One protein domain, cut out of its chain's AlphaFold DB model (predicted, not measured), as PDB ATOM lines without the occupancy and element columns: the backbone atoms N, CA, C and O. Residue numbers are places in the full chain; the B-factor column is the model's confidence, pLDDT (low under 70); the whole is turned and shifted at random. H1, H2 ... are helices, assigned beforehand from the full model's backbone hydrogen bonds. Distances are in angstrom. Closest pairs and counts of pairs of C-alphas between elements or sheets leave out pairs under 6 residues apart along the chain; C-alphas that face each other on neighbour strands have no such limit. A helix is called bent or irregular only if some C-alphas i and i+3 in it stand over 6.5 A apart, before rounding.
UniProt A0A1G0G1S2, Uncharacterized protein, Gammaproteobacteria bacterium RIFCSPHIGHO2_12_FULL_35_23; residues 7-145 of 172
ATOM      1  N   ALA A   7     210.371 269.120 192.219       63.50
ATOM      2  CA  ALA A   7     209.786 270.142 193.095       63.50
ATOM      3  C   ALA A   7     209.395 269.604 194.487       63.50
ATOM      4  O   ALA A   7     209.614 270.279 195.490       63.50
ATOM      5  N   HIS A   8     208.876 268.373 194.571       72.50
ATOM      6  CA  HIS A   8     208.524 267.760 195.858       72.50
ATOM      7  C   HIS A   8     209.772 267.364 196.644       72.50
ATOM      8  O   HIS A   8     209.798 267.503 197.861       72.50
ATOM      9  N   LEU A   9     210.828 266.936 195.948       77.56
ATOM     10  CA  LEU A   9     212.100 266.600 196.579       77.56
ATOM     11  C   LEU A   9     212.719 267.820 197.274       77.56
ATOM     12  O   LEU A   9     213.140 267.714 198.421       77.56
ATOM     13  N   LYS A  10     212.699 268.992 196.621       83.44
ATOM     14  CA  LYS A  10     213.175 270.245 197.224       83.44
ATOM     15  C   LYS A  10     212.408 270.595 198.501       83.44
ATOM     16  O   LYS A  10     213.038 270.835 199.522       83.44
ATOM     17  N   ALA A  11     211.073 270.573 198.467       84.06
ATOM     18  CA  ALA A  11     210.253 270.884 199.644       84.06
ATOM     19  C   ALA A  11     210.518 269.919 200.811       84.06
ATOM     20  O   ALA A  11     210.697 270.358 201.946       84.06
ATOM     21  N   ARG A  12     210.618 268.613 200.526       84.75
ATOM     22  CA  ARG A  12     210.944 267.607 201.542       84.75
ATOM     23  C   ARG A  12     212.328 267.836 202.145       84.75
ATOM     24  O   ARG A  12     212.455 267.811 203.363       84.75
ATOM     25  N   LEU A  13     213.347 268.096 201.322       86.19
ATOM     26  CA  LEU A  13     214.712 268.369 201.788       86.19
ATOM     27  C   LEU A  13     214.778 269.623 202.661       86.19
ATOM     28  O   LEU A  13     215.397 269.586 203.719       86.19
ATOM     29  N   VAL A  14     214.108 270.703 202.250       88.94
ATOM     30  CA  VAL A  14     214.057 271.954 203.019       88.94
ATOM     31  C   VAL A  14     213.423 271.717 204.384       88.94
ATOM     32  O   VAL A  14     214.014 272.081 205.396       88.94
ATOM     33  N   ILE A  15     212.265 271.054 204.435       88.94
ATOM     34  CA  ILE A  15     211.600 270.760 205.710       88.94
ATOM     35  C   ILE A  15     212.464 269.839 206.566       88.94
ATOM     36  O   ILE A  15     212.659 270.117 207.740       88.94
ATOM     37  N   SER A  16     213.072 268.812 205.977       86.94
ATOM     38  CA  SER A  16     213.977 267.910 206.703       86.94
ATOM     39  C   SER A  16     215.143 268.650 207.345       86.94
ATOM     40  O   SER A  16     215.473 268.406 208.502       86.94
ATOM     41  N   LEU A  17     215.746 269.581 206.605       89.94
ATOM     42  CA  LEU A  17     216.840 270.398 207.101       89.94
ATOM     43  C   LEU A  17     216.379 271.304 208.250       89.94
ATOM     44  O   LEU A  17     217.062 271.387 209.265       89.94
ATOM     45  N   ILE A  18     215.201 271.919 208.124       92.50
ATOM     46  CA  ILE A  18     214.590 272.730 209.184       92.50
ATOM     47  C   ILE A  18     214.385 271.897 210.460       92.50
ATOM     48  O   ILE A  18     214.796 272.328 211.538       92.50
ATOM     49  N   LEU A  19     213.812 270.691 210.344       91.25
ATOM     50  CA  LEU A  19     213.581 269.797 211.486       91.25
ATOM     51  C   LEU A  19     214.900 269.419 212.176       91.25
ATOM     52  O   LEU A  19     214.990 269.454 213.404       91.25
ATOM     53  N   LEU A  20     215.941 269.092 211.405       92.12
ATOM     54  CA  LEU A  20     217.256 268.734 211.943       92.12
ATOM     55  C   LEU A  20     217.946 269.918 212.628       92.12
ATOM     56  O   LEU A  20     218.474 269.758 213.731       92.12
ATOM     57  N   ILE A  21     217.917 271.107 212.017       93.88
ATOM     58  CA  ILE A  21     218.521 272.323 212.581       93.88
ATOM     59  C   ILE A  21     217.848 272.676 213.905       93.88
ATOM     60  O   ILE A  21     218.531 272.826 214.915       93.88
ATOM     61  N   PHE A  22     216.517 272.752 213.935       95.25
ATOM     62  CA  PHE A  22     215.798 273.072 215.163       95.25
ATOM     63  C   PHE A  22     215.955 271.989 216.233       95.25
ATOM     64  O   PHE A  22     216.107 272.301 217.412       95.25
ATOM     65  N   SER A  23     215.999 270.715 215.859       92.94
ATOM     66  CA  SER A  23     216.260 269.655 216.838       92.94
ATOM     67  C   SER A  23     217.653 269.785 217.452       92.94
ATOM     68  O   SER A  23     217.812 269.678 218.666       92.94
ATOM     69  N   THR A  24     218.651 270.106 216.626       91.38
ATOM     70  CA  THR A  24     220.022 270.361 217.081       91.38
ATOM     71  C   THR A  24     220.066 271.565 218.020       91.38
ATOM     72  O   THR A  24     220.593 271.458 219.123       91.38
ATOM     73  N   LEU A  25     219.441 272.687 217.645       93.75
ATOM     74  CA  LEU A  25     219.341 273.874 218.502       93.75
ATOM     75  C   LEU A  25     218.667 273.565 219.845       93.75
ATOM     76  O   LEU A  25     219.126 274.050 220.874       93.75
ATOM     77  N   GLY A  26     217.639 272.714 219.857       91.12
ATOM     78  CA  GLY A  26     216.972 272.289 221.087       91.12
ATOM     79  C   GLY A  26     217.891 271.549 222.050       91.12
ATOM     80  O   GLY A  26     217.863 271.813 223.252       91.12
ATOM     81  N   VAL A  27     218.759 270.678 221.528       90.31
ATOM     82  CA  VAL A  27     219.796 270.017 222.332       90.31
ATOM     83  C   VAL A  27     220.798 271.036 222.872       90.31
ATOM     84  O   VAL A  27     221.101 271.016 224.062       90.31
ATOM     85  N   PHE A  28     221.290 271.949 222.029       90.00
ATOM     86  CA  PHE A  28     222.219 272.999 222.462       90.00
ATOM     87  C   PHE A  28     221.616 273.853 223.586       90.00
ATOM     88  O   PHE A  28     222.253 274.057 224.619       90.00
ATOM     89  N   ILE A  29     220.365 274.295 223.439       91.62
ATOM     90  CA  ILE A  29     219.654 275.064 224.469       91.62
ATOM     91  C   ILE A  29     219.501 274.243 225.753       91.62
ATOM     92  O   ILE A  29     219.714 274.778 226.834       91.62
ATOM     93  N   ALA A  30     219.200 272.946 225.666       90.19
ATOM     94  CA  ALA A  30     219.077 272.091 226.847       90.19
ATOM     95  C   ALA A  30     220.377 271.960 227.654       90.19
ATOM     96  O   ALA A  30     220.321 271.787 228.871       90.19
ATOM     97  N   VAL A  31     221.532 272.062 226.992       87.69
ATOM     98  CA  VAL A  31     222.847 272.039 227.645       87.69
ATOM     99  C   VAL A  31     223.200 273.405 228.240       87.69
ATOM    100  O   VAL A  31     223.600 273.478 229.398       87.69
ATOM    101  N   PHE A  32     223.062 274.487 227.467       88.88
ATOM    102  CA  PHE A  32     223.585 275.811 227.842       88.88
ATOM    103  C   PHE A  32     222.571 276.724 228.545       88.88
ATOM    104  O   PHE A  32     222.967 277.605 229.303       88.88
ATOM    105  N   ALA A  33     221.273 276.515 228.325       91.19
ATOM    106  CA  ALA A  33     220.183 277.266 228.947       91.19
ATOM    107  C   ALA A  33     219.049 276.325 229.421       91.19
ATOM    108  O   ALA A  33     217.925 276.395 228.911       91.19
ATOM    109  N   PRO A  34     219.308 275.451 230.418       85.88
ATOM    110  CA  PRO A  34     218.375 274.394 230.823       85.88
ATOM    111  C   PRO A  34     216.987 274.900 231.242       85.88
ATOM    112  O   PRO A  34     215.975 274.297 230.894       85.88
ATOM    113  N   SER A  35     216.926 276.046 231.927       84.31
ATOM    114  CA  SER A  35     215.670 276.682 232.355       84.31
ATOM    115  C   SER A  35     214.811 277.175 231.184       84.31
ATOM    116  O   SER A  35     213.588 277.261 231.297       84.31
ATOM    117  N   PHE A  36     215.427 277.474 230.038       88.19
ATOM    118  CA  PHE A  36     214.729 277.915 228.831       88.19
ATOM    119  C   PHE A  36     214.335 276.754 227.907       88.19
ATOM    120  O   PHE A  36     213.440 276.901 227.075       88.19
ATOM    121  N   ALA A  37     214.947 275.578 228.077       87.12
ATOM    122  CA  ALA A  37     214.726 274.414 227.220       87.12
ATOM    123  C   ALA A  37     213.249 274.004 227.133       87.12
ATOM    124  O   ALA A  37     212.767 273.662 226.057       87.12
ATOM    125  N   TRP A  38     212.504 274.097 228.237       86.81
ATOM    126  CA  TRP A  38     211.069 273.808 228.242       86.81
ATOM    127  C   TRP A  38     210.281 274.712 227.284       86.81
ATOM    128  O   TRP A  38     209.540 274.221 226.434       86.81
ATOM    129  N   HIS A  39     210.482 276.029 227.381       89.69
ATOM    130  CA  HIS A  39     209.803 277.012 226.536       89.69
ATOM    131  C   HIS A  39     210.143 276.811 225.060       89.69
ATOM    132  O   HIS A  39     209.272 276.915 224.198       89.69
ATOM    133  N   TYR A  40     211.401 276.463 224.780       92.19
ATOM    134  CA  TYR A  40     211.838 276.113 223.439       92.19
ATOM    135  C   TYR A  40     211.053 274.923 222.871       92.19
ATOM    136  O   TYR A  40     210.480 275.023 221.785       92.19
ATOM    137  N   TRP A  41     210.985 273.808 223.607       91.31
ATOM    138  CA  TRP A  41     210.294 272.604 223.138       91.31
ATOM    139  C   TRP A  41     208.785 272.809 222.985       91.31
ATOM    140  O   TRP A  41     208.197 272.334 222.013       91.31
ATOM    141  N   LEU A  42     208.172 273.573 223.892       90.75
ATOM    142  CA  LEU A  42     206.755 273.919 223.828       90.75
ATOM    143  C   LEU A  42     206.407 274.733 222.572       90.75
ATOM    144  O   LEU A  42     205.325 274.556 222.018       90.75
ATOM    145  N   LEU A  43     207.321 275.584 222.094       92.81
ATOM    146  CA  LEU A  43     207.141 276.344 220.855       92.81
ATOM    147  C   LEU A  43     207.444 275.506 219.607       92.81
ATOM    148  O   LEU A  43     206.720 275.576 218.612       92.81
ATOM    149  N   ILE A  44     208.527 274.727 219.635       92.25
ATOM    150  CA  ILE A  44     209.052 274.096 218.423       92.25
ATOM    151  C   ILE A  44     208.252 272.863 217.990       92.25
ATOM    152  O   ILE A  44     208.103 272.620 216.794       92.25
ATOM    153  N   VAL A  45     207.688 272.106 218.934       92.25
ATOM    154  CA  VAL A  45     206.904 270.900 218.625       92.25
ATOM    155  C   VAL A  45     205.636 271.239 217.818       92.25
ATOM    156  O   VAL A  45     205.411 270.596 216.791       92.25
ATOM    157  N   PRO A  46     204.845 272.278 218.165       92.19
ATOM    158  CA  PRO A  46     203.767 272.762 217.301       92.19
ATOM    159  C   PRO A  46     204.234 273.208 215.910       92.19
ATOM    160  O   PRO A  46     203.557 272.940 214.920       92.19
ATOM    161  N   ILE A  47     205.399 273.857 215.803       93.25
ATOM    162  CA  ILE A  47     205.958 274.261 214.502       93.25
ATOM    163  C   ILE A  47     206.261 273.024 213.646       93.25
ATOM    164  O   ILE A  47     205.945 273.008 212.457       93.25
ATOM    165  N   PHE A  48     206.807 271.963 214.247       90.75
ATOM    166  CA  PHE A  48     207.055 270.695 213.557       90.75
ATOM    167  C   PHE A  48     205.742 270.079 213.072       90.75
ATOM    168  O   PHE A  48     205.657 269.677 211.912       90.75
ATOM    169  N   ALA A  49     204.704 270.099 213.915       90.12
ATOM    170  CA  ALA A  49     203.374 269.628 213.547       90.12
ATOM    171  C   ALA A  49     202.830 270.341 212.308       90.12
ATOM    172  O   ALA A  49     202.419 269.695 211.344       90.12
ATOM    173  N   ILE A  50     202.888 271.674 212.303       91.69
ATOM    174  CA  ILE A  50     202.405 272.495 211.190       91.69
ATOM    175  C   ILE A  50     203.183 272.185 209.906       91.69
ATOM    176  O   ILE A  50     202.572 271.988 208.856       91.69
ATOM    177  N   LEU A  51     204.517 272.112 209.972       90.00
ATOM    178  CA  LEU A  51     205.361 271.843 208.804       90.00
ATOM    179  C   LEU A  51     205.113 270.450 208.217       90.00
ATOM    180  O   LEU A  51     205.025 270.310 206.994       90.00
ATOM    181  N   CYS A  52     204.984 269.434 209.069       86.75
ATOM    182  CA  CYS A  52     204.714 268.068 208.638       86.75
ATOM    183  C   CYS A  52     203.318 267.935 208.029       86.75
ATOM    184  O   CYS A  52     203.229 267.487 206.889       86.75
ATOM    185  N   ILE A  53     202.270 268.433 208.698       87.19
ATOM    186  CA  ILE A  53     200.896 268.425 208.162       87.19
ATOM    187  C   ILE A  53     200.835 269.182 206.829       87.19
ATOM    188  O   ILE A  53     200.221 268.719 205.865       87.19
ATOM    189  N   TRP A  54     201.499 270.340 206.736       87.88
ATOM    190  CA  TRP A  54     201.543 271.118 205.500       87.88
ATOM    191  C   TRP A  54     202.227 270.355 204.365       87.88
ATOM    192  O   TRP A  54     201.720 270.346 203.241       87.88
ATOM    193  N   LEU A  55     203.354 269.694 204.640       84.12
ATOM    194  CA  LEU A  55     204.076 268.912 203.639       84.12
ATOM    195  C   LEU A  55     203.277 267.685 203.202       84.12
ATOM    196  O   LEU A  55     203.146 267.456 201.997       84.12
ATOM    197  N   SER A  56     202.717 266.947 204.163       79.88
ATOM    198  CA  SER A  56     201.831 265.808 203.929       79.88
ATOM    199  C   SER A  56     200.686 266.231 203.022       79.88
ATOM    200  O   SER A  56     200.530 265.658 201.946       79.88
ATOM    201  N   TRP A  57     199.979 267.319 203.348       80.19
ATOM    202  CA  TRP A  57     198.906 267.861 202.514       80.19
ATOM    203  C   TRP A  57     199.409 268.303 201.127       80.19
ATOM    204  O   TRP A  57     198.822 267.950 200.100       80.19
ATOM    205  N   HIS A  58     200.517 269.040 201.049       80.88
ATOM    206  CA  HIS A  58     201.062 269.536 199.784       80.88
ATOM    207  C   HIS A  58     201.449 268.399 198.818       80.88
ATOM    208  O   HIS A  58     201.211 268.503 197.613       80.88
ATOM    209  N   VAL A  59     202.021 267.307 199.331       73.88
ATOM    210  CA  VAL A  59     202.345 266.100 198.554       73.88
ATOM    211  C   VAL A  59     201.072 265.313 198.204       73.88
ATOM    212  O   VAL A  59     200.933 264.823 197.082       73.88
ATOM    213  N   ALA A  60     200.116 265.252 199.130       68.62
ATOM    214  CA  ALA A  60     198.879 264.486 199.045       68.62
ATOM    215  C   ALA A  60     197.790 265.041 198.117       68.62
ATOM    216  O   ALA A  60     197.003 264.257 197.580       68.62
ATOM    217  N   ARG A  61     197.715 266.365 197.894       61.56
ATOM    218  CA  ARG A  61     196.666 267.010 197.064       61.56
ATOM    219  C   ARG A  61     196.519 266.436 195.651       61.56
ATOM    220  O   ARG A  61     195.532 266.722 194.985       61.56
ATOM    221  N   LYS A  62     197.470 265.628 195.183       55.00
ATOM    222  CA  LYS A  62     197.432 264.979 193.870       55.00
ATOM    223  C   LYS A  62     196.867 263.553 193.850       55.00
ATOM    224  O   LYS A  62     196.680 263.027 192.759       55.00
ATOM    225  N   HIS A  63     196.602 262.945 195.009       55.22
ATOM    226  CA  HIS A  63     196.214 261.532 195.137       55.22
ATOM    227  C   HIS A  63     194.831 261.302 195.787       55.22
ATOM    228  O   HIS A  63     194.549 260.183 196.195       55.22
ATOM    229  N   ASN A  64     193.955 262.320 195.851       56.47
ATOM    230  CA  ASN A  64     192.619 262.243 196.479       56.47
ATOM    231  C   ASN A  64     192.669 261.737 197.932       56.47
ATOM    232  O   ASN A  64     192.115 260.689 198.264       56.47
ATOM    233  N   LEU A  65     193.345 262.482 198.812       61.38
ATOM    234  CA  LEU A  65     193.371 262.136 200.232       61.38
ATOM    235  C   LEU A  65     191.975 262.215 200.854       61.38
ATOM    236  O   LEU A  65     191.301 263.240 200.767       61.38
ATOM    237  N   SER A  66     191.584 261.145 201.544       66.81
ATOM    238  CA  SER A  66     190.431 261.150 202.443       66.81
ATOM    239  C   SER A  66     190.696 262.081 203.629       66.81
ATOM    240  O   SER A  66     191.793 262.073 204.194       66.81
ATOM    241  N   SER A  67     189.677 262.836 204.051       70.56
ATOM    242  CA  SER A  67     189.717 263.704 205.242       70.56
ATOM    243  C   SER A  67     190.194 262.969 206.503       70.56
ATOM    244  O   SER A  67     190.760 263.584 207.406       70.56
ATOM    245  N   ASN A  68     190.023 261.645 206.548       77.00
ATOM    246  CA  ASN A  68     190.487 260.814 207.651       77.00
ATOM    247  C   ASN A  68     192.009 260.878 207.822       77.00
ATOM    248  O   ASN A  68     192.485 260.869 208.949       77.00
ATOM    249  N   VAL A  69     192.784 260.977 206.742       75.31
ATOM    250  CA  VAL A  69     194.256 260.963 206.795       75.31
ATOM    251  C   VAL A  69     194.790 262.177 207.564       75.31
ATOM    252  O   VAL A  69     195.634 262.028 208.443       75.31
ATOM    253  N   ILE A  70     194.215 263.358 207.313       77.31
ATOM    254  CA  ILE A  70     194.567 264.603 208.015       77.31
ATOM    255  C   ILE A  70     194.189 264.505 209.498       77.31
ATOM    256  O   ILE A  70     194.956 264.919 210.364       77.31
ATOM    257  N   TRP A  71     193.033 263.912 209.811       83.00
ATOM    258  CA  TRP A  71     192.587 263.734 211.194       83.00
ATOM    259  C   TRP A  71     193.530 262.840 212.012       83.00
ATOM    260  O   TRP A  71     193.869 263.173 213.147       83.00
ATOM    261  N   HIS A  72     194.020 261.746 211.420       84.19
ATOM    262  CA  HIS A  72     195.009 260.881 212.071       84.19
ATOM    263  C   HIS A  72     196.329 261.617 212.326       84.19
ATOM    264  O   HIS A  72     196.953 261.397 213.363       84.19
ATOM    265  N   GLU A  73     196.748 262.496 211.413       85.19
ATOM    266  CA  GLU A  73     197.964 263.295 211.578       85.19
ATOM    267  C   GLU A  73     197.811 264.301 212.730       85.19
ATOM    268  O   GLU A  73     198.677 264.379 213.599       85.19
ATOM    269  N   VAL A  74     196.666 264.984 212.826       87.94
ATOM    270  CA  VAL A  74     196.360 265.892 213.947       87.94
ATOM    271  C   VAL A  74     196.381 265.160 215.292       87.94
ATOM    272  O   VAL A  74     196.992 265.652 216.241       87.94
ATOM    273  N   ILE A  75     195.770 263.973 215.380       90.12
ATOM    274  CA  ILE A  75     195.776 263.167 216.613       90.12
ATOM    275  C   ILE A  75     197.203 262.753 216.998       90.12
ATOM    276  O   ILE A  75     197.551 262.827 218.175       90.12
ATOM    277  N   HIS A  76     198.041 262.364 216.032       89.25
ATOM    278  CA  HIS A  76     199.444 262.023 216.298       89.25
ATOM    279  C   HIS A  76     200.212 263.195 216.916       89.25
ATOM    280  O   HIS A  76     200.921 263.020 217.908       89.25
ATOM    281  N   TRP A  77     200.048 264.397 216.363       92.06
ATOM    282  CA  TRP A  77     200.708 265.593 216.883       92.06
ATOM    283  C   TRP A  77     200.161 266.024 218.243       92.06
ATOM    284  O   TRP A  77     200.934 266.433 219.110       92.06
ATOM    285  N   LEU A  78     198.855 265.873 218.475       93.38
ATOM    286  CA  LEU A  78     198.258 266.125 219.783       93.38
ATOM    287  C   LEU A  78     198.794 265.148 220.841       93.38
ATOM    288  O   LEU A  78     199.169 265.574 221.932       93.38
ATOM    289  N   ALA A  79     198.893 263.859 220.507       94.19
ATOM    290  CA  ALA A  79     199.470 262.850 221.389       94.19
ATOM    291  C   ALA A  79     200.932 263.171 221.742       94.19
ATOM    292  O   ALA A  79     201.329 263.044 222.902       94.19
ATOM    293  N   LEU A  80     201.717 263.658 220.774       95.00
ATOM    294  CA  LEU A  80     203.082 264.118 221.023       95.00
ATOM    295  C   LEU A  80     203.123 265.303 221.992       95.00
ATOM    296  O   LEU A  80     203.916 265.284 222.929       95.00
ATOM    297  N   LEU A  81     202.277 266.318 221.798       93.62
ATOM    298  CA  LEU A  81     202.220 267.483 222.689       93.62
ATOM    299  C   LEU A  81     201.881 267.082 224.127       93.62
ATOM    300  O   LEU A  81     202.514 267.567 225.066       93.62
ATOM    301  N   VAL A  82     200.937 266.153 224.300       95.44
ATOM    302  CA  VAL A  82     200.613 265.582 225.613       95.44
ATOM    303  C   VAL A  82     201.827 264.866 226.205       95.44
ATOM    304  O   VAL A  82     202.174 265.113 227.357       95.44
ATOM    305  N   ALA A  83     202.523 264.029 225.432       96.50
ATOM    306  CA  ALA A  83     203.717 263.333 225.909       96.50
ATOM    307  C   ALA A  83     204.839 264.307 226.318       96.50
ATOM    308  O   ALA A  83     205.461 264.127 227.363       96.50
ATOM    309  N   VAL A  84     205.058 265.375 225.546       94.44
ATOM    310  CA  VAL A  84     206.026 266.440 225.855       94.44
ATOM    311  C   VAL A  84     205.671 267.158 227.160       94.44
ATOM    312  O   VAL A  84     206.551 267.408 227.984       94.44
ATOM    313  N   TYR A  85     204.387 267.437 227.386       94.25
ATOM    314  CA  TYR A  85     203.904 267.982 228.653       94.25
ATOM    315  C   TYR A  85     204.129 267.020 229.827       94.25
ATOM    316  O   TYR A  85     204.607 267.430 230.879       94.25
ATOM    317  N   LEU A  86     203.865 265.723 229.655       96.25
ATOM    318  CA  LEU A  86     204.131 264.738 230.708       96.25
ATOM    319  C   LEU A  86     205.625 264.659 231.056       96.25
ATOM    320  O   LEU A  86     205.976 264.604 232.234       96.25
ATOM    321  N   VAL A  87     206.515 264.720 230.058       96.06
ATOM    322  CA  VAL A  87     207.964 264.787 230.301       96.06
ATOM    323  C   VAL A  87     208.328 266.024 231.124       96.06
ATOM    324  O   VAL A  87     209.146 265.922 232.036       96.06
ATOM    325  N   SER A  88     207.714 267.182 230.867       91.94
ATOM    326  CA  SER A  88     208.025 268.394 231.633       91.94
ATOM    327  C   SER A  88     207.529 268.347 233.068       91.94
ATOM    328  O   SER A  88     208.227 268.832 233.953       91.94
ATOM    329  N   VAL A  89     206.396 267.692 233.332       95.19
ATOM    330  CA  VAL A  89     205.956 267.400 234.702       95.19
ATOM    331  C   VAL A  89     207.019 266.579 235.443       95.19
ATOM    332  O   VAL A  89     207.362 266.914 236.573       95.19
ATOM    333  N   ILE A  90     207.603 265.563 234.797       96.81
ATOM    334  CA  ILE A  90     208.656 264.718 235.390       96.81
ATOM    335  C   ILE A  90     209.950 265.517 235.636       96.81
ATOM    336  O   ILE A  90     210.580 265.355 236.684       96.81
ATOM    337  N   VAL A  91     210.337 266.399 234.705       94.06
ATOM    338  CA  VAL A  91     211.491 267.306 234.869       94.06
ATOM    339  C   VAL A  91     211.261 268.277 236.029       94.06
ATOM    340  O   VAL A  91     212.124 268.422 236.889       94.06
ATOM    341  N   ASN A  92     210.086 268.910 236.091       92.12
ATOM    342  CA  ASN A  92     209.732 269.872 237.139       92.12
ATOM    343  C   ASN A  92     209.608 269.212 238.520       92.12
ATOM    344  O   ASN A  92     209.898 269.847 239.530       92.12
ATOM    345  N   ALA A  93     209.228 267.934 238.570       95.69
ATOM    346  CA  ALA A  93     209.247 267.128 239.788       95.69
ATOM    347  C   ALA A  93     210.672 266.742 240.244       95.69
ATOM    348  O   ALA A  93     210.830 266.136 241.301       95.69
ATOM    349  N   GLY A  94     211.709 267.053 239.457       93.94
ATOM    350  CA  GLY A  94     213.109 266.776 239.788       93.94
ATOM    351  C   GLY A  94     213.532 265.315 239.618       93.94
ATOM    352  O   GLY A  94     214.645 264.960 239.998       93.94
ATOM    353  N   ILE A  95     212.678 264.464 239.038       97.44
ATOM    354  CA  ILE A  95     212.971 263.035 238.826       97.44
ATOM    355  C   ILE A  95     214.060 262.848 237.765       97.44
ATOM    356  O   ILE A  95     214.910 261.966 237.883       97.44
ATOM    357  N   ILE A  96     214.045 263.689 236.730       95.25
ATOM    358  CA  ILE A  96     215.076 263.736 235.692       95.25
ATOM    359  C   ILE A  96     215.547 265.176 235.493       95.25
ATOM    360  O   ILE A  96     214.788 266.123 235.677       95.25
ATOM    361  N   ASN A  97     216.804 265.348 235.083       91.69
ATOM    362  CA  ASN A  97     217.339 266.673 234.771       91.69
ATOM    363  C   ASN A  97     216.837 267.197 233.407       91.69
ATOM    364  O   ASN A  97     216.343 266.443 232.566       91.69
ATOM    365  N   TYR A  98     217.010 268.500 233.172       90.25
ATOM    366  CA  TYR A  98     216.579 269.182 231.944       90.25
ATOM    367  C   TYR A  98     217.160 268.580 230.656       90.25
ATOM    368  O   TYR A  98     216.451 268.490 229.655       90.25
ATOM    369  N   LEU A  99     218.424 268.140 230.676       90.81
ATOM    370  CA  LEU A  99     219.059 267.508 229.517       90.81
ATOM    371  C   LEU A  99     218.382 266.174 229.184       90.81
ATOM    372  O   LEU A  99     218.019 265.943 228.035       90.81
ATOM    373  N   ALA A 100     218.171 265.317 230.183       94.19
ATOM    374  CA  ALA A 100     217.465 264.051 230.012       94.19
ATOM    375  C   ALA A 100     216.033 264.275 229.500       94.19
ATOM    376  O   ALA A 100     215.606 263.599 228.566       94.19
ATOM    377  N   GLY A 101     215.322 265.272 230.038       94.81
ATOM    378  CA  GLY A 101     213.999 265.668 229.549       94.81
ATOM    379  C   GLY A 101     214.005 266.099 228.078       94.81
ATOM    380  O   GLY A 101     213.204 265.607 227.288       94.81
ATOM    381  N   ALA A 102     214.945 266.960 227.680       93.12
ATOM    382  CA  ALA A 102     215.089 267.392 226.289       93.12
ATOM    383  C   ALA A 102     215.420 266.230 225.338       93.12
ATOM    384  O   ALA A 102     214.879 266.160 224.236       93.12
ATOM    385  N   LEU A 103     216.269 265.292 225.768       95.25
ATOM    386  CA  LEU A 103     216.582 264.092 224.994       95.25
ATOM    387  C   LEU A 103     215.370 263.161 224.864       95.25
ATOM    388  O   LEU A 103     215.149 262.622 223.783       95.25
ATOM    389  N   PHE A 104     214.543 263.014 225.906       96.75
ATOM    390  CA  PHE A 104     213.280 262.279 225.789       96.75
ATOM    391  C   PHE A 104     212.316 262.940 224.807       96.75
ATOM    392  O   PHE A 104     211.753 262.244 223.967       96.75
ATOM    393  N   ILE A 105     212.169 264.266 224.851       96.12
ATOM    394  CA  ILE A 105     211.355 265.001 223.872       96.12
ATOM    395  C   ILE A 105     211.881 264.758 222.452       96.12
ATOM    396  O   ILE A 105     211.094 264.463 221.555       96.12
ATOM    397  N   LEU A 106     213.200 264.805 222.249       96.06
ATOM    398  CA  LEU A 106     213.816 264.536 220.950       96.06
ATOM    399  C   LEU A 106     213.580 263.091 220.473       96.06
ATOM    400  O   LEU A 106     213.314 262.882 219.291       96.06
ATOM    401  N   ILE A 107     213.621 262.101 221.371       97.56
ATOM    402  CA  ILE A 107     213.301 260.695 221.059       97.56
ATOM    403  C   ILE A 107     211.818 260.532 220.698       97.56
ATOM    404  O   ILE A 107     211.495 259.840 219.732       97.56
ATOM    405  N   LEU A 108     210.909 261.180 221.430       97.19
ATOM    406  CA  LEU A 108     209.476 261.170 221.115       97.19
ATOM    407  C   LEU A 108     209.207 261.806 219.745       97.19
ATOM    408  O   LEU A 108     208.445 261.267 218.944       97.19
ATOM    409  N   LEU A 109     209.881 262.916 219.447       95.56
ATOM    410  CA  LEU A 109     209.812 263.593 218.157       95.56
ATOM    411  C   LEU A 109     210.354 262.701 217.032       95.56
ATOM    412  O   LEU A 109     209.710 262.560 215.997       95.56
ATOM    413  N   ALA A 110     211.492 262.040 217.258       96.88
ATOM    414  CA  ALA A 110     212.069 261.062 216.340       96.88
ATOM    415  C   ALA A 110     211.085 259.926 216.024       96.88
ATOM    416  O   ALA A 110     210.888 259.591 214.854       96.88
ATOM    417  N   LEU A 111     210.423 259.380 217.049       97.06
ATOM    418  CA  LEU A 111     209.421 258.327 216.901       97.06
ATOM    419  C   LEU A 111     208.210 258.803 216.090       97.06
ATOM    420  O   LEU A 111     207.800 258.124 215.151       97.06
ATOM    421  N   VAL A 112     207.651 259.970 216.414       94.81
ATOM    422  CA  VAL A 112     206.470 260.504 215.717       94.81
ATOM    423  C   VAL A 112     206.782 260.830 214.259       94.81
ATOM    424  O   VAL A 112     206.008 260.464 213.378       94.81
ATOM    425  N   ILE A 113     207.941 261.433 213.977       92.94
ATOM    426  CA  ILE A 113     208.399 261.688 212.606       92.94
ATOM    427  C   ILE A 113     208.631 260.371 211.849       92.94
ATOM    428  O   ILE A 113     208.232 260.247 210.691       92.94
ATOM    429  N   PHE A 114     209.208 259.355 212.497       94.25
ATOM    430  CA  PHE A 114     209.374 258.036 211.887       94.25
ATOM    431  C   PHE A 114     208.025 257.404 211.520       94.25
ATOM    432  O   PHE A 114     207.844 256.954 210.389       94.25
ATOM    433  N   LEU A 115     207.060 257.419 212.446       92.38
ATOM    434  CA  LEU A 115     205.712 256.895 212.219       92.38
ATOM    435  C   LEU A 115     204.968 257.682 211.135       92.38
ATOM    436  O   LEU A 115     204.298 257.069 210.303       92.38
ATOM    437  N   ALA A 116     205.134 259.005 211.072       87.25
ATOM    438  CA  ALA A 116     204.626 259.806 209.962       87.25
ATOM    439  C   ALA A 116     205.221 259.341 208.621       87.25
ATOM    440  O   ALA A 116     204.536 259.327 207.599       87.25
ATOM    441  N   GLY A 117     206.475 258.891 208.615       87.62
ATOM    442  CA  GLY A 117     207.082 258.334 207.416       87.62
ATOM    443  C   GLY A 117     206.567 256.959 207.007       87.62
ATOM    444  O   GLY A 117     206.459 256.687 205.814       87.62
ATOM    445  N   VAL A 118     206.197 256.124 207.980       88.00
ATOM    446  CA  VAL A 118     205.560 254.823 207.730       88.00
ATOM    447  C   VAL A 118     204.183 254.997 207.082       88.00
ATOM    448  O   VAL A 118     203.834 254.237 206.181       88.00
ATOM    449  N   HIS A 119     203.410 256.000 207.511       82.06
ATOM    450  CA  HIS A 119     202.026 256.183 207.064       82.06
ATOM    451  C   HIS A 119     201.872 257.126 205.860       82.06
ATOM    452  O   HIS A 119     200.926 256.958 205.089       82.06
ATOM    453  N   PHE A 120     202.765 258.108 205.683       77.44
ATOM    454  CA  PHE A 120     202.579 259.189 204.704       77.44
ATOM    455  C   PHE A 120     203.741 259.331 203.711       77.44
ATOM    456  O   PHE A 120     203.535 259.191 202.503       77.44
ATOM    457  N   ASP A 121     204.960 259.621 204.184       80.62
ATOM    458  CA  ASP A 121     206.116 259.898 203.317       80.62
ATOM    459  C   ASP A 121     207.395 259.200 203.806       80.62
ATOM    460  O   ASP A 121     207.983 259.640 204.795       80.62
ATOM    461  N   PRO A 122     207.916 258.187 203.086       84.38
ATOM    462  CA  PRO A 122     209.084 257.417 203.521       84.38
ATOM    463  C   PRO A 122     210.324 258.255 203.859       84.38
ATOM    464  O   PRO A 122     211.177 257.814 204.626       84.38
ATOM    465  N   MET A 123     210.444 259.477 203.327       84.38
ATOM    466  CA  MET A 123     211.548 260.374 203.675       84.38
ATOM    467  C   MET A 123     211.550 260.755 205.162       84.38
ATOM    468  O   MET A 123     212.619 260.884 205.756       84.38
ATOM    469  N   PHE A 124     210.378 260.874 205.786       86.94
ATOM    470  CA  PHE A 124     210.271 261.136 207.219       86.94
ATOM    471  C   PHE A 124     210.778 259.966 208.071       86.94
ATOM    472  O   PHE A 124     211.287 260.206 209.161       86.94
ATOM    473  N   MET A 125     210.776 258.724 207.563       92.25
ATOM    474  CA  MET A 125     211.402 257.600 208.273       92.25
ATOM    475  C   MET A 125     212.897 257.850 208.475       92.25
ATOM    476  O   MET A 125     213.411 257.701 209.581       92.25
ATOM    477  N   LEU A 126     213.591 258.288 207.419       91.19
ATOM    478  CA  LEU A 126     215.017 258.603 207.496       91.19
ATOM    479  C   LEU A 126     215.281 259.741 208.488       91.19
ATOM    480  O   LEU A 126     216.212 259.654 209.280       91.19
ATOM    481  N   ILE A 127     214.450 260.785 208.486       91.75
ATOM    482  CA  ILE A 127     214.591 261.903 209.428       91.75
ATOM    483  C   ILE A 127     214.378 261.431 210.864       91.75
ATOM    484  O   ILE A 127     215.167 261.784 211.731       91.75
ATOM    485  N   GLY A 128     213.352 260.615 211.119       94.00
ATOM    486  CA  GLY A 128     213.100 260.052 212.443       94.00
ATOM    487  C   GLY A 128     214.305 259.259 212.952       94.00
ATOM    488  O   GLY A 128     214.751 259.468 214.077       94.00
ATOM    489  N   ILE A 129     214.919 258.438 212.092       97.19
ATOM    490  CA  ILE A 129     216.166 257.729 212.414       97.19
ATOM    491  C   ILE A 129     217.296 258.717 212.734       97.19
ATOM    492  O   ILE A 129     217.965 258.566 213.755       97.19
ATOM    493  N   LEU A 130     217.501 259.744 211.903       95.62
ATOM    494  CA  LEU A 130     218.540 260.755 212.122       95.62
ATOM    495  C   LEU A 130     218.337 261.531 213.431       95.62
ATOM    496  O   LEU A 130     219.314 261.819 214.114       95.62
ATOM    497  N   LEU A 131     217.094 261.833 213.812       95.31
ATOM    498  CA  LEU A 131     216.773 262.483 215.083       95.31
ATOM    499  C   LEU A 131     217.020 261.560 216.283       95.31
ATOM    500  O   LEU A 131     217.556 262.005 217.297       95.31
ATOM    501  N   GLY A 132     216.697 260.269 216.163       97.06
ATOM    502  CA  GLY A 132     217.028 259.274 217.186       97.06
ATOM    503  C   GLY A 132     218.541 259.131 217.370       97.06
ATOM    504  O   GLY A 132     219.040 259.149 218.496       97.06
ATOM    505  N   LEU A 133     219.289 259.084 216.263       97.12
ATOM    506  CA  LEU A 133     220.751 259.109 216.284       97.12
ATOM    507  C   LEU A 133     221.280 260.406 216.896       97.12
ATOM    508  O   LEU A 133     222.180 260.348 217.727       97.12
ATOM    509  N   LEU A 134     220.702 261.561 216.555       93.94
ATOM    510  CA  LEU A 134     221.064 262.843 217.156       93.94
ATOM    511  C   LEU A 134     220.888 262.807 218.678       93.94
ATOM    512  O   LEU A 134     221.783 263.261 219.385       93.94
ATOM    513  N   ALA A 135     219.796 262.233 219.193       95.31
ATOM    514  CA  ALA A 135     219.579 262.100 220.633       95.31
ATOM    515  C   ALA A 135     220.665 261.243 221.305       95.31
ATOM    516  O   ALA A 135     221.266 261.671 222.293       95.31
ATOM    517  N   VAL A 136     220.972 260.069 220.743       94.94
ATOM    518  CA  VAL A 136     222.011 259.171 221.277       94.94
ATOM    519  C   VAL A 136     223.391 259.821 221.197       94.94
ATOM    520  O   VAL A 136     224.105 259.875 222.198       94.94
ATOM    521  N   CYS A 137     223.758 260.369 220.037       92.69
ATOM    522  CA  CYS A 137     225.026 261.065 219.841       92.69
ATOM    523  C   CYS A 137     225.166 262.247 220.801       92.69
ATOM    524  O   CYS A 137     226.234 262.422 221.373       92.69
ATOM    525  N   SER A 138     224.099 263.012 221.034       91.31
ATOM    526  CA  SER A 138     224.107 264.135 221.978       91.31
ATOM    527  C   SER A 138     224.318 263.670 223.418       91.31
ATOM    528  O   SER A 138     225.131 264.248 224.137       91.31
ATOM    529  N   ALA A 139     223.645 262.592 223.832       91.88
ATOM    530  CA  ALA A 139     223.821 262.008 225.158       91.88
ATOM    531  C   ALA A 139     225.265 261.531 225.383       91.88
ATOM    532  O   ALA A 139     225.877 261.831 226.411       91.88
ATOM    533  N   LEU A 140     225.831 260.818 224.403       90.56
ATOM    534  CA  LEU A 140     227.216 260.349 224.453       90.56
ATOM    535  C   LEU A 140     228.203 261.518 224.402       90.56
ATOM    536  O   LEU A 140     229.160 261.537 225.171       90.56
ATOM    537  N   PHE A 141     227.955 262.512 223.551       88.12
ATOM    538  CA  PHE A 141     228.795 263.698 223.426       88.12
ATOM    539  C   PHE A 141     228.898 264.444 224.754       88.12
ATOM    540  O   PHE A 141     230.006 264.683 225.223       88.12
ATOM    541  N   VAL A 142     227.773 264.722 225.422       85.69
ATOM    542  CA  VAL A 142     227.788 265.372 226.742       85.69
ATOM    543  C   VAL A 142     228.478 264.501 227.795       85.69
ATOM    544  O   VAL A 142     229.263 265.015 228.590       85.69
ATOM    545  N   LYS A 143     228.259 263.178 227.776       85.12
ATOM    546  CA  LYS A 143     228.916 262.246 228.706       85.12
ATOM    547  C   LYS A 143     230.442 262.243 228.558       85.12
ATOM    548  O   LYS A 143     231.151 262.235 229.563       85.12
ATOM    549  N   TYR A 144     230.955 262.229 227.328       86.44
ATOM    550  CA  TYR A 144     232.394 262.146 227.054       86.44
ATOM    551  C   TYR A 144     233.087 263.509 226.951       86.44
ATOM    552  O   TYR A 144     234.313 263.563 227.045       86.44
ATOM    553  N   LEU A 145     232.338 264.609 226.825       83.31
ATOM    554  CA  LEU A 145     232.881 265.968 226.772       83.31
ATOM    555  C   LEU A 145     233.805 266.256 227.957       83.31
ATOM    556  O   LEU A 145     234.924 266.715 227.759       83.31
TER     557      LEU A 145
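AT A GLANCE: This is residues 7 to 145 of the 172 residues of an uncharacterized protein of Gammaproteobacteria bacterium RIFCSPHIGHO2_12_FULL_35_23 (UniProt A0A1G0G1S2). Five long helices stand side by side in an elongated up-and-down bundle, each running against the one before it. H1 and H2 make one layer, H4 and H5 the layer beside it, and H3 closes one edge, packed on H2 and H4; H4 touches the four others. The printed part has 139 residues with five named helices, H1 to H5 in order along the chain, and no named strand; its class is all helix. It is compact, with a radius of gyration of the C-alphas of 15.3 A, and spans 48 by 27 by 20 A.

HOW THE PARTS SIT: H1, residues 7 to 32, and H2, residues 34 to 60, form a helical hairpin and touch, closest at the C-alphas of Ala 30 and Ala 37, 4.9 A apart, with a shallow tilt of 9 degrees, opposite ways. H2 is only just irregular, with C-alphas 35 and 38 6.8 A apart, and has a kink of 30 degrees near residue 41. H3, residues 67 to 92, touches H2, closest at the C-alphas of Ala 49 and Trp 77, 5.9 A apart, and is apart from H1. H4, residues 98 to 119, is the hub. It touches H3, closest at the C-alphas of Val 84 and Ile 105, 5.9 A apart. With residues 98 to 106 alone it touches residues 23 to 31 of H1, closest at the C-alphas of Ala 30 and Leu 99, 5.3 A apart. H2 touches H4 with residues 34 to 45 alone, closest at the C-alphas of Pro 34 and Tyr 98, 5.6 A apart. H5, residues 122 to 145, forms a helical hairpin with H4, closest at the C-alphas of Ala 110 and Gly 128, 4.2 A apart, with a shallow tilt of 18 degrees. H5 touches H1 and runs the same way, closest at the C-alphas of Ser 16 and Ile 127, 6.6 A apart; it is apart from H2 and H3. In H1, H3 and H4 every O i to N i+4 pair is within hydrogen-bond range; in H2 it is 19 of 23 and in H5 19 of 20.

IN THESE COORDINATES: H1 begins at C-alpha 7 (209.786, 270.142, 193.095) and is 37.8 A long from first to last C-alpha. H2 measures 38.6 A, H3 38.2 A and H4, which begins at C-alpha 98 (216.579, 269.182, 231.944), 31.6 A. H5 measures 34.4 A and ends at C-alpha 145 (232.881, 265.968, 226.772).

THE WHOLE: The two C-alphas farthest apart, those of Asn 64 and Leu 145, are 50.5 A apart. The printed part has no cut. The links H1 to H2, H3 to H4 and H4 to H5 are tight, and H2 to H3 is short. Mean pLDDT of the printed part is 88.3; residue 7 and residues 60 to 66 are under 70.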